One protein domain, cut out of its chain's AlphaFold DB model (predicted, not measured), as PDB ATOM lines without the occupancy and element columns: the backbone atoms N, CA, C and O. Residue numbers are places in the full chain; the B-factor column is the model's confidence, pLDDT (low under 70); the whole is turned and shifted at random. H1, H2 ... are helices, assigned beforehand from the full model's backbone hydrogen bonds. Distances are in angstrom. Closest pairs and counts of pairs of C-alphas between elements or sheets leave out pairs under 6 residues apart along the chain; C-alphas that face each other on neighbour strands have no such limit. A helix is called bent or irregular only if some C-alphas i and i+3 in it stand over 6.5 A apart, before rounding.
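Overview. This is residues 231 to 302 of the 304 residues of the protein "CapA family protein" of Oligosphaeraceae bacterium (UniProt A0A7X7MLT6). One long helix, H1, makes one side of an open triangle: H2 folds back beside the later part of H1 as a hairpin, and H3 turns off from the end of H2 to come near H1 again. H4 sits at the other end of H1, where it meets the first two residues of H1, away from H2. The printed part has 72 residues with four named helices, H1, H2, H3 and H4 in that order along the chain, and no named strand; the class is all helix. The whole is loose, with a radius of gyration of the C-alphas of 14.1 A, and the C-alphas span 40 by 29 by 19 A along their three main axes.

Along the chain. H1, residues 231 to 251, is the longest helix at 30.6 A from first to last C-alpha; it begins at C-alpha 231 at (287.691, 213.660, 257.464). H1 is irregular, with C-alphas 232 and 235 9.1 A apart, and it has a kink of 44 degrees near residue 238. H2, residues 253 to 265, measures 17.9 A. H3, residues 267 to 281, measures 20.8 A and begins at C-alpha 267 at (289.354, 231.270, 267.092). H4, residues 290 to 301, measures 16.2 A and ends at C-alpha 301 at (281.145, 205.739, 268.839).

Arrangement. H1 and H2 form a helical hairpin and touch, residues 245 to 250 of H1 with residues 255 to 260 of H2; their closest C-alphas are those of Leu 249 and Gly 256, 3.8 A apart. They run opposite ways at a shallow tilt of 34 degrees, only just short of steep. H3 is near H1, with 11 pairs of C-alphas within 10 A. H2 and H3 touch only at the corner by their link, about perpendicular at 73 degrees; their closest C-alphas are those of Arg 263 and His 269, 4.8 A apart. H1 touches H4 with residues 231 to 232 alone, and the closest C-alphas are those of Tyr 232 and Trp 293, 6.1 A apart. H1 and H4 run the same way at a steep tilt of 40 degrees. H4 is apart from H2 and from H3. Every O i to N i+4 pair is within hydrogen-bond range in H2 and H3, against 15 of 17 in H1 and 7 of 8 in H4.

Size, cuts and confidence. The C-alphas farthest apart are those of Pro 253 and Trp 291, at 40.5 A. The printed part, residues 231 to 302, has no cut. The links from H1 to H2 and from H2 to H3 are tight, with 1 residue each, and the link from H3 to H4 is short, with 8 residues. The mean pLDDT of the printed part is 94.3, and no printed residue is under 70.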
ATOM      1  N   LYS A 231     288.199 214.779 258.276       96.81
ATOM      2  CA  LYS A 231     287.691 213.660 257.464       96.81
ATOM      3  C   LYS A 231     286.473 213.002 258.113       96.81
ATOM      4  O   LYS A 231     285.524 212.680 257.408       96.81
ATOM      5  N   TYR A 232     286.501 212.794 259.434       96.31
ATOM      6  CA  TYR A 232     285.363 212.265 260.197       96.31
ATOM      7  C   TYR A 232     284.168 213.229 260.166       96.31
ATOM      8  O   TYR A 232     283.053 212.808 259.880       96.31
ATOM      9  N   TYR A 233     284.417 214.516 260.413       96.06
ATOM     10  CA  TYR A 233     283.417 215.578 260.394       96.06
ATOM     11  C   TYR A 233     282.722 215.660 259.030       96.06
ATOM     12  O   TYR A 233     281.499 215.559 258.947       96.06
ATOM     13  N   GLY A 234     283.506 215.752 257.950       95.88
ATOM     14  CA  GLY A 234     283.008 215.659 256.580       95.88
ATOM     15  C   GLY A 234     281.913 216.678 256.232       95.88
ATOM     16  O   GLY A 234     281.647 217.639 256.952       95.88
ATOM     17  N   LEU A 235     281.268 216.477 255.079       95.81
ATOM     18  CA  LEU A 235     280.150 217.328 254.656       95.81
ATOM     19  C   LEU A 235     278.923 217.153 255.557       95.81
ATOM     20  O   LEU A 235     278.232 218.134 255.815       95.81
ATOM     21  N   ASN A 236     278.689 215.942 256.066       95.62
ATOM     22  CA  ASN A 236     277.543 215.648 256.924       95.62
ATOM     23  C   ASN A 236     277.622 216.432 258.239       95.62
ATOM     24  O   ASN A 236     276.682 217.147 258.570       95.62
ATOM     25  N   GLY A 237     278.762 216.385 258.939       95.50
ATOM     26  CA  GLY A 237     278.955 217.143 260.175       95.50
ATOM     27  C   GLY A 237     278.817 218.648 259.954       95.50
ATOM     28  O   GLY A 237     278.193 219.333 260.766       95.50
ATOM     29  N   PHE A 238     279.308 219.157 258.818       96.94
ATOM     30  CA  PHE A 238     279.114 220.556 258.436       96.94
ATOM     31  C   PHE A 238     277.648 220.922 258.209       96.94
ATOM     32  O   PHE A 238     277.173 221.924 258.743       96.94
ATOM     33  N   GLN A 239     276.914 220.106 257.458       97.25
ATOM     34  CA  GLN A 239     275.492 220.323 257.199       97.25
ATOM     35  C   GLN A 239     274.659 220.246 258.484       97.25
ATOM     36  O   GLN A 239     273.768 221.071 258.675       97.25
ATOM     37  N   GLU A 240     274.970 219.317 259.387       96.69
ATOM     38  CA  GLU A 240     274.321 219.203 260.696       96.69
ATOM     39  C   GLU A 240     274.614 220.405 261.601       96.69
ATOM     40  O   GLU A 240     273.714 220.907 262.279       96.69
ATOM     41  N   GLU A 241     275.861 220.888 261.642       95.62
ATOM     42  CA  GLU A 241     276.215 222.082 262.414       95.62
ATOM     43  C   GLU A 241     275.489 223.322 261.877       95.62
ATOM     44  O   GLU A 241     274.827 224.020 262.648       95.62
ATOM     45  N   VAL A 242     275.539 223.567 260.564       97.00
ATOM     46  CA  VAL A 242     274.827 224.691 259.937       97.00
ATOM     47  C   VAL A 242     273.319 224.562 260.142       97.00
ATOM     48  O   VAL A 242     272.675 225.535 260.526       97.00
ATOM     49  N   GLY A 243     272.756 223.367 259.957       97.69
ATOM     50  CA  GLY A 243     271.335 223.101 260.175       97.69
ATOM     51  C   GLY A 243     270.886 223.448 261.594       97.69
ATOM     52  O   GLY A 243     269.876 224.128 261.762       97.69
ATOM     53  N   ARG A 244     271.673 223.081 262.617       96.62
ATOM     54  CA  ARG A 244     271.400 223.461 264.015       96.62
ATOM     55  C   ARG A 244     271.437 224.971 264.234       96.62
ATOM     56  O   ARG A 244     270.593 225.488 264.962       96.62
ATOM     57  N   ILE A 245     272.378 225.684 263.614       96.25
ATOM     58  CA  ILE A 245     272.444 227.149 263.725       96.25
ATOM     59  C   ILE A 245     271.226 227.796 263.052       96.25
ATOM     60  O   ILE A 245     270.631 228.707 263.621       96.25
ATOM     61  N   MET A 246     270.817 227.307 261.878       97.88
ATOM     62  CA  MET A 246     269.634 227.815 261.172       97.88
ATOM     63  C   MET A 246     268.331 227.525 261.928       97.88
ATOM     64  O   MET A 246     267.444 228.378 261.969       97.88
ATOM     65  N   ALA A 247     268.225 226.356 262.568       97.50
ATOM     66  CA  ALA A 247     267.104 226.032 263.446       97.50
ATOM     67  C   ALA A 247     267.054 226.990 264.645       97.50
ATOM     68  O   ALA A 247     266.030 227.628 264.873       97.50
ATOM     69  N   ALA A 248     268.187 227.191 265.328       96.69
ATOM     70  CA  ALA A 248     268.284 228.151 266.425       96.69
ATOM     71  C   ALA A 248     267.927 229.574 265.976       96.69
ATOM     72  O   ALA A 248     267.198 230.249 266.682       96.69
ATOM     73  N   LEU A 249     268.363 230.011 264.791       95.62
ATOM     74  CA  LEU A 249     268.003 231.315 264.223       95.62
ATOM     75  C   LEU A 249     266.494 231.467 263.982       95.62
ATOM     76  O   LEU A 249     265.973 232.575 264.072       95.62
ATOM     77  N   SER A 250     265.802 230.371 263.672       97.06
ATOM     78  CA  SER A 250     264.354 230.377 263.446       97.06
ATOM     79  C   SER A 250     263.566 230.414 264.760       97.06
ATOM     80  O   SER A 250     262.516 231.047 264.821       97.06
ATOM     81  N   GLU A 251     264.068 229.751 265.805       97.38
ATOM     82  CA  GLU A 251     263.426 229.672 267.127       97.38
ATOM     83  C   GLU A 251     263.745 230.884 268.017       97.38
ATOM     84  O   GLU A 251     262.859 231.450 268.654       97.38
ATOM     85  N   ASP A 252     265.012 231.293 268.043       97.06
ATOM     86  CA  ASP A 252     265.562 232.424 268.788       97.06
ATOM     87  C   ASP A 252     266.626 233.123 267.918       97.06
ATOM     88  O   ASP A 252     267.809 232.746 267.920       97.06
ATOM     89  N   PRO A 253     266.234 234.171 267.167       96.38
ATOM     90  CA  PRO A 253     267.144 234.870 266.273       96.38
ATOM     91  C   PRO A 253     268.410 235.392 266.961       96.38
ATOM     92  O   PRO A 253     269.483 235.380 266.359       96.38
ATOM     93  N   GLY A 254     268.314 235.819 268.226       93.88
ATOM     94  CA  GLY A 254     269.460 236.316 268.985       93.88
ATOM     95  C   GLY A 254     270.491 235.215 269.216       93.88
ATOM     96  O   GLY A 254     271.672 235.388 268.906       93.88
ATOM     97  N   LYS A 255     270.030 234.049 269.676       92.12
ATOM     98  CA  LYS A 255     270.874 232.867 269.867       92.12
ATOM     99  C   LYS A 255     271.469 232.364 268.555       92.12
ATOM    100  O   LYS A 255     272.671 232.109 268.497       92.12
ATOM    101  N   GLY A 256     270.672 232.252 267.493       94.50
ATOM    102  CA  GLY A 256     271.162 231.818 266.183       94.50
ATOM    103  C   GLY A 256     272.247 232.741 265.619       94.50
ATOM    104  O   GLY A 256     273.292 232.265 265.170       94.50
ATOM    105  N   LEU A 257     272.050 234.064 265.710       94.75
ATOM    106  CA  LEU A 257     273.056 235.053 265.311       94.75
ATOM    107  C   LEU A 257     274.330 234.949 266.155       94.75
ATOM    108  O   LEU A 257     275.426 235.002 265.597       94.75
ATOM    109  N   ALA A 258     274.208 234.768 267.474       91.31
ATOM    110  CA  ALA A 258     275.355 234.572 268.357       91.31
ATOM    111  C   ALA A 258     276.142 233.306 267.985       91.31
ATOM    112  O   ALA A 258     277.356 233.377 267.790       91.31
ATOM    113  N   MET A 259     275.455 232.176 267.779       92.81
ATOM    114  CA  MET A 259     276.074 230.921 267.339       92.81
ATOM    115  C   MET A 259     276.819 231.098 266.010       92.81
ATOM    116  O   MET A 259     277.978 230.692 265.900       92.81
ATOM    117  N   PHE A 260     276.194 231.734 265.014       93.69
ATOM    118  CA  PHE A 260     276.813 231.958 263.705       93.69
ATOM    119  C   PHE A 260     278.025 232.896 263.803       93.69
ATOM    120  O   PHE A 260     279.098 232.586 263.284       93.69
ATOM    121  N   ARG A 261     277.893 234.017 264.526       92.38
ATOM    122  CA  ARG A 261     278.991 234.953 264.819       92.38
ATOM    123  C   ARG A 261     280.175 234.227 265.455       92.38
ATOM    124  O   ARG A 261     281.310 234.455 265.044       92.38
ATOM    125  N   ASN A 262     279.924 233.344 266.420       90.81
ATOM    126  CA  ASN A 262     280.978 232.600 267.102       90.81
ATOM    127  C   ASN A 262     281.742 231.674 266.138       90.81
ATOM    128  O   ASN A 262     282.967 231.602 266.213       90.81
ATOM    129  N   ARG A 263     281.071 231.053 265.153       92.56
ATOM    130  CA  ARG A 263     281.756 230.251 264.115       92.56
ATOM    131  C   ARG A 263     282.715 231.071 263.257       92.56
ATOM    132  O   ARG A 263     283.735 230.557 262.805       92.56
ATOM    133  N   LEU A 264     282.401 232.346 263.053       91.19
ATOM    134  CA  LEU A 264     283.208 233.250 262.240       91.19
ATOM    135  C   LEU A 264     284.339 233.914 263.026       91.19
ATOM    136  O   LEU A 264     285.430 234.069 262.483       91.19
ATOM    137  N   LEU A 265     284.080 234.336 264.265       88.94
ATOM    138  CA  LEU A 265     284.972 235.229 265.015       88.94
ATOM    139  C   LEU A 265     285.739 234.534 266.138       88.94
ATOM    140  O   LEU A 265     286.817 234.994 266.518       88.94
ATOM    141  N   THR A 266     285.216 233.433 266.671       90.12
ATOM    142  CA  THR A 266     285.880 232.708 267.747       90.12
ATOM    143  C   THR A 266     286.947 231.793 267.162       90.12
ATOM    144  O   THR A 266     286.681 231.007 266.252       90.12
ATOM    145  N   LYS A 267     288.170 231.880 267.699       91.12
ATOM    146  CA  LYS A 267     289.354 231.270 267.092       91.12
ATOM    147  C   LYS A 267     289.200 229.774 266.810       91.12
ATOM    148  O   LYS A 267     289.482 229.365 265.688       91.12
ATOM    149  N   GLN A 268     288.739 228.973 267.772       92.19
ATOM    150  CA  GLN A 268     288.629 227.526 267.580       92.19
ATOM    151  C   GLN A 268     287.673 227.138 266.446       92.19
ATOM    152  O   GLN A 268     287.997 226.263 265.642       92.19
ATOM    153  N   HIS A 269     286.525 227.813 266.334       93.88
ATOM    154  CA  HIS A 269     285.534 227.515 265.302       93.88
ATOM    155  C   HIS A 269     285.956 228.069 263.946       93.88
ATOM    156  O   HIS A 269     285.831 227.379 262.937       93.88
ATOM    157  N   ASN A 270     286.534 229.271 263.930       93.94
ATOM    158  CA  ASN A 270     287.059 229.877 262.717       93.94
ATOM    159  C   ASN A 270     288.176 229.022 262.095       93.94
ATOM    160  O   ASN A 270     288.155 228.760 260.894       93.94
ATOM    161  N   GLU A 271     289.122 228.549 262.911       94.88
ATOM    162  CA  GLU A 271     290.209 227.659 262.483       94.88
ATOM    163  C   GLU A 271     289.662 226.308 262.005       94.88
ATOM    164  O   GLU A 271     290.108 225.791 260.980       94.88
ATOM    165  N   HIS A 272     288.653 225.761 262.695       96.44
ATOM    166  CA  HIS A 272     287.951 224.557 262.259       96.44
ATOM    167  C   HIS A 272     287.334 224.723 260.866       96.44
ATOM    168  O   HIS A 272     287.669 223.965 259.952       96.44
ATOM    169  N   TRP A 273     286.477 225.724 260.681       96.81
ATOM    170  CA  TRP A 273     285.778 225.943 259.418       96.81
ATOM    171  C   TRP A 273     286.730 226.334 258.292       96.81
ATOM    172  O   TRP A 273     286.599 225.834 257.180       96.81
ATOM    173  N   THR A 274     287.745 227.149 258.575       96.56
ATOM    174  CA  THR A 274     288.752 227.533 257.581       96.56
ATOM    175  C   THR A 274     289.566 226.322 257.127       96.56
ATOM    176  O   THR A 274     289.745 226.116 255.925       96.56
ATOM    177  N   ALA A 275     290.025 225.474 258.055       95.94
ATOM    178  CA  ALA A 275     290.729 224.242 257.703       95.94
ATOM    179  C   ALA A 275     289.828 223.286 256.902       95.94
ATOM    180  O   ALA A 275     290.273 222.717 255.903       95.94
ATOM    181  N   PHE A 276     288.561 223.148 257.298       97.50
ATOM    182  CA  PHE A 276     287.571 222.345 256.583       97.50
ATOM    183  C   PHE A 276     287.335 222.857 255.152       97.50
ATOM    184  O   PHE A 276     287.472 222.089 254.198       97.50
ATOM    185  N   PHE A 277     287.059 224.153 254.972       97.56
ATOM    186  CA  PHE A 277     286.799 224.753 253.661       97.56
ATOM    187  C   PHE A 277     288.004 224.673 252.734       97.56
ATOM    188  O   PHE A 277     287.854 224.253 251.588       97.56
ATOM    189  N   ASN A 278     289.204 225.000 253.221       96.62
ATOM    190  CA  ASN A 278     290.421 224.933 252.410       96.62
ATOM    191  C   ASN A 278     290.654 223.517 251.865       96.62
ATOM    192  O   ASN A 278     290.960 223.343 250.684       96.62
ATOM    193  N   ARG A 279     290.442 222.489 252.697       95.56
ATOM    194  CA  ARG A 279     290.554 221.089 252.269       95.56
ATOM    195  C   ARG A 279     289.413 220.667 251.350       95.56
ATOM    196  O   ARG A 279     289.658 219.938 250.395       95.56
ATOM    197  N   GLY A 280     288.188 221.124 251.603       94.69
ATOM    198  CA  GLY A 280     287.028 220.872 250.742       94.69
ATOM    199  C   GLY A 280     287.228 221.409 249.330       94.69
ATOM    200  O   GLY A 280     287.115 220.655 248.364       94.69
ATOM    201  N   ILE A 281     287.615 222.680 249.216       95.81
ATOM    202  CA  ILE A 281     287.930 223.343 247.942       95.81
ATOM    203  C   ILE A 281     289.077 222.617 247.231       95.81
ATOM    204  O   ILE A 281     289.001 222.363 246.030       95.81
ATOM    205  N   GLY A 282     290.109 222.216 247.979       93.69
ATOM    206  CA  GLY A 282     291.239 221.448 247.458       93.69
ATOM    207  C   GLY A 282     290.932 219.989 247.096       93.69
ATOM    208  O   GLY A 282     291.822 219.319 246.583       93.69
ATOM    209  N   ARG A 283     289.711 219.484 247.347       91.56
ATOM    210  CA  ARG A 283     289.323 218.061 247.221       91.56
ATOM    211  C   ARG A 283     290.158 217.103 248.081       91.56
ATOM    212  O   ARG A 283     290.375 215.959 247.707       91.56
ATOM    213  N   GLN A 284     290.576 217.569 249.254       94.12
ATOM    214  CA  GLN A 284     291.438 216.857 250.201       94.12
ATOM    215  C   GLN A 284     290.704 216.436 251.484       94.12
ATOM    216  O   GLN A 284     291.337 216.030 252.454       94.12
ATOM    217  N   LEU A 285     289.372 216.542 251.575       90.94
ATOM    218  CA  LEU A 285     288.656 216.148 252.805       90.94
ATOM    219  C   LEU A 285     288.860 214.668 253.167       90.94
ATOM    220  O   LEU A 285     288.924 214.335 254.346       90.94
ATOM    221  N   SER A 286     289.034 213.799 252.170       91.12
ATOM    222  CA  SER A 286     289.367 212.381 252.344       91.12
ATOM    223  C   SER A 286     290.820 212.118 252.748       91.12
ATOM    224  O   SER A 286     291.136 211.010 253.190       91.12
ATOM    225  N   ASP A 287     291.701 213.112 252.610       93.44
ATOM    226  CA  ASP A 287     293.156 212.928 252.625       93.44
ATOM    227  C   ASP A 287     293.713 212.994 254.050       93.44
ATOM    228  O   ASP A 287     294.459 213.900 254.430       93.44
ATOM    229  N   ALA A 288     293.333 212.020 254.862       94.25
ATOM    230  CA  ALA A 288     293.921 211.785 256.169       94.25
ATOM    231  C   ALA A 288     294.296 210.306 256.292       94.25
ATOM    232  O   ALA A 288     293.535 209.460 255.804       94.25
ATOM    233  N   PRO A 289     295.424 209.983 256.954       94.69
ATOM    234  CA  PRO A 289     295.786 208.601 257.230       94.69
ATOM    235  C   PRO A 289     294.648 207.851 257.921       94.69
ATOM    236  O   PRO A 289     293.955 208.413 258.774       94.69
ATOM    237  N   ASP A 290     294.477 206.572 257.596       94.19
ATOM    238  CA  ASP A 290     293.360 205.787 258.129       94.19
ATOM    239  C   ASP A 290     293.394 205.680 259.651       94.19
ATOM    240  O   ASP A 290     292.347 205.796 260.285       94.19
ATOM    241  N   TRP A 291     294.586 205.588 260.251       95.06
ATOM    242  CA  TRP A 291     294.738 205.590 261.708       95.06
ATOM    243  C   TRP A 291     294.127 206.847 262.350       95.06
ATOM    244  O   TRP A 291     293.480 206.759 263.393       95.06
ATOM    245  N   ALA A 292     294.278 208.018 261.720       95.31
ATOM    246  CA  ALA A 292     293.806 209.290 262.263       95.31
ATOM    247  C   ALA A 292     292.275 209.367 262.229       95.31
ATOM    248  O   ALA A 292     291.640 209.846 263.169       95.31
ATOM    249  N   TRP A 293     291.674 208.854 261.158       94.38
ATOM    250  CA  TRP A 293     290.224 208.748 261.034       94.38
ATOM    251  C   TRP A 293     289.634 207.696 261.981       94.38
ATOM    252  O   TRP A 293     288.642 207.969 262.654       94.38
ATOM    253  N   GLN A 294     290.271 206.528 262.097       93.81
ATOM    254  CA  GLN A 294     289.832 205.435 262.971       93.81
ATOM    255  C   GLN A 294     289.786 205.846 264.444       93.81
ATOM    256  O   GLN A 294     288.841 205.483 265.140       93.81
ATOM    257  N   ILE A 295     290.761 206.634 264.920       93.25
ATOM    258  CA  ILE A 295     290.720 207.162 266.292       93.25
ATOM    259  C   ILE A 295     289.467 208.010 266.505       93.25
ATOM    260  O   ILE A 295     288.797 207.833 267.515       93.25
ATOM    261  N   ASN A 296     289.124 208.893 265.563       93.25
ATOM    262  CA  ASN A 296     287.925 209.723 265.678       93.25
ATOM    263  C   ASN A 296     286.647 208.873 265.644       93.25
ATOM    264  O   ASN A 296     285.786 209.057 266.498       93.25
ATOM    265  N   GLN A 297     286.553 207.900 264.732       91.44
ATOM    266  CA  GLN A 297     285.413 206.980 264.668       91.44
ATOM    267  C   GLN A 297     285.167 206.269 266.000       91.44
ATOM    268  O   GLN A 297     284.066 206.330 266.539       91.44
ATOM    269  N   GLU A 298     286.206 205.655 266.570       88.62
ATOM    270  CA  GLU A 298     286.106 204.996 267.873       88.62
ATOM    271  C   GLU A 298     285.771 205.985 268.993       88.62
ATOM    272  O   GLU A 298     285.018 205.665 269.913       88.62
ATOM    273  N   TYR A 299     286.336 207.192 268.926       89.75
ATOM    274  CA  TYR A 299     286.115 208.214 269.935       89.75
ATOM    275  C   TYR A 299     284.640 208.600 270.034       89.75
ATOM    276  O   TYR A 299     284.063 208.611 271.121       89.75
ATOM    277  N   PHE A 300     284.020 208.877 268.888       89.12
ATOM    278  CA  PHE A 300     282.631 209.312 268.821       89.12
ATOM    279  C   PHE A 300     281.620 208.164 268.940       89.12
ATOM    280  O   PHE A 300     280.477 208.423 269.310       89.12
ATOM    281  N   SER A 301     282.023 206.910 268.704       88.44
ATOM    282  CA  SER A 301     281.145 205.739 268.839       88.44
ATOM    283  C   SER A 301     281.136 205.109 270.238       88.44
ATOM    284  O   SER A 301     280.402 204.148 270.470       88.44
ATOM    285  N   LYS A 302     281.988 205.563 271.168       87.00
ATOM    286  CA  LYS A 302     282.121 204.931 272.490       87.00
ATOM    287  C   LYS A 302     281.065 205.438 273.473       87.00
ATOM    288  O   LYS A 302     281.039 206.620 273.831       87.00
TER     289      LYS A 302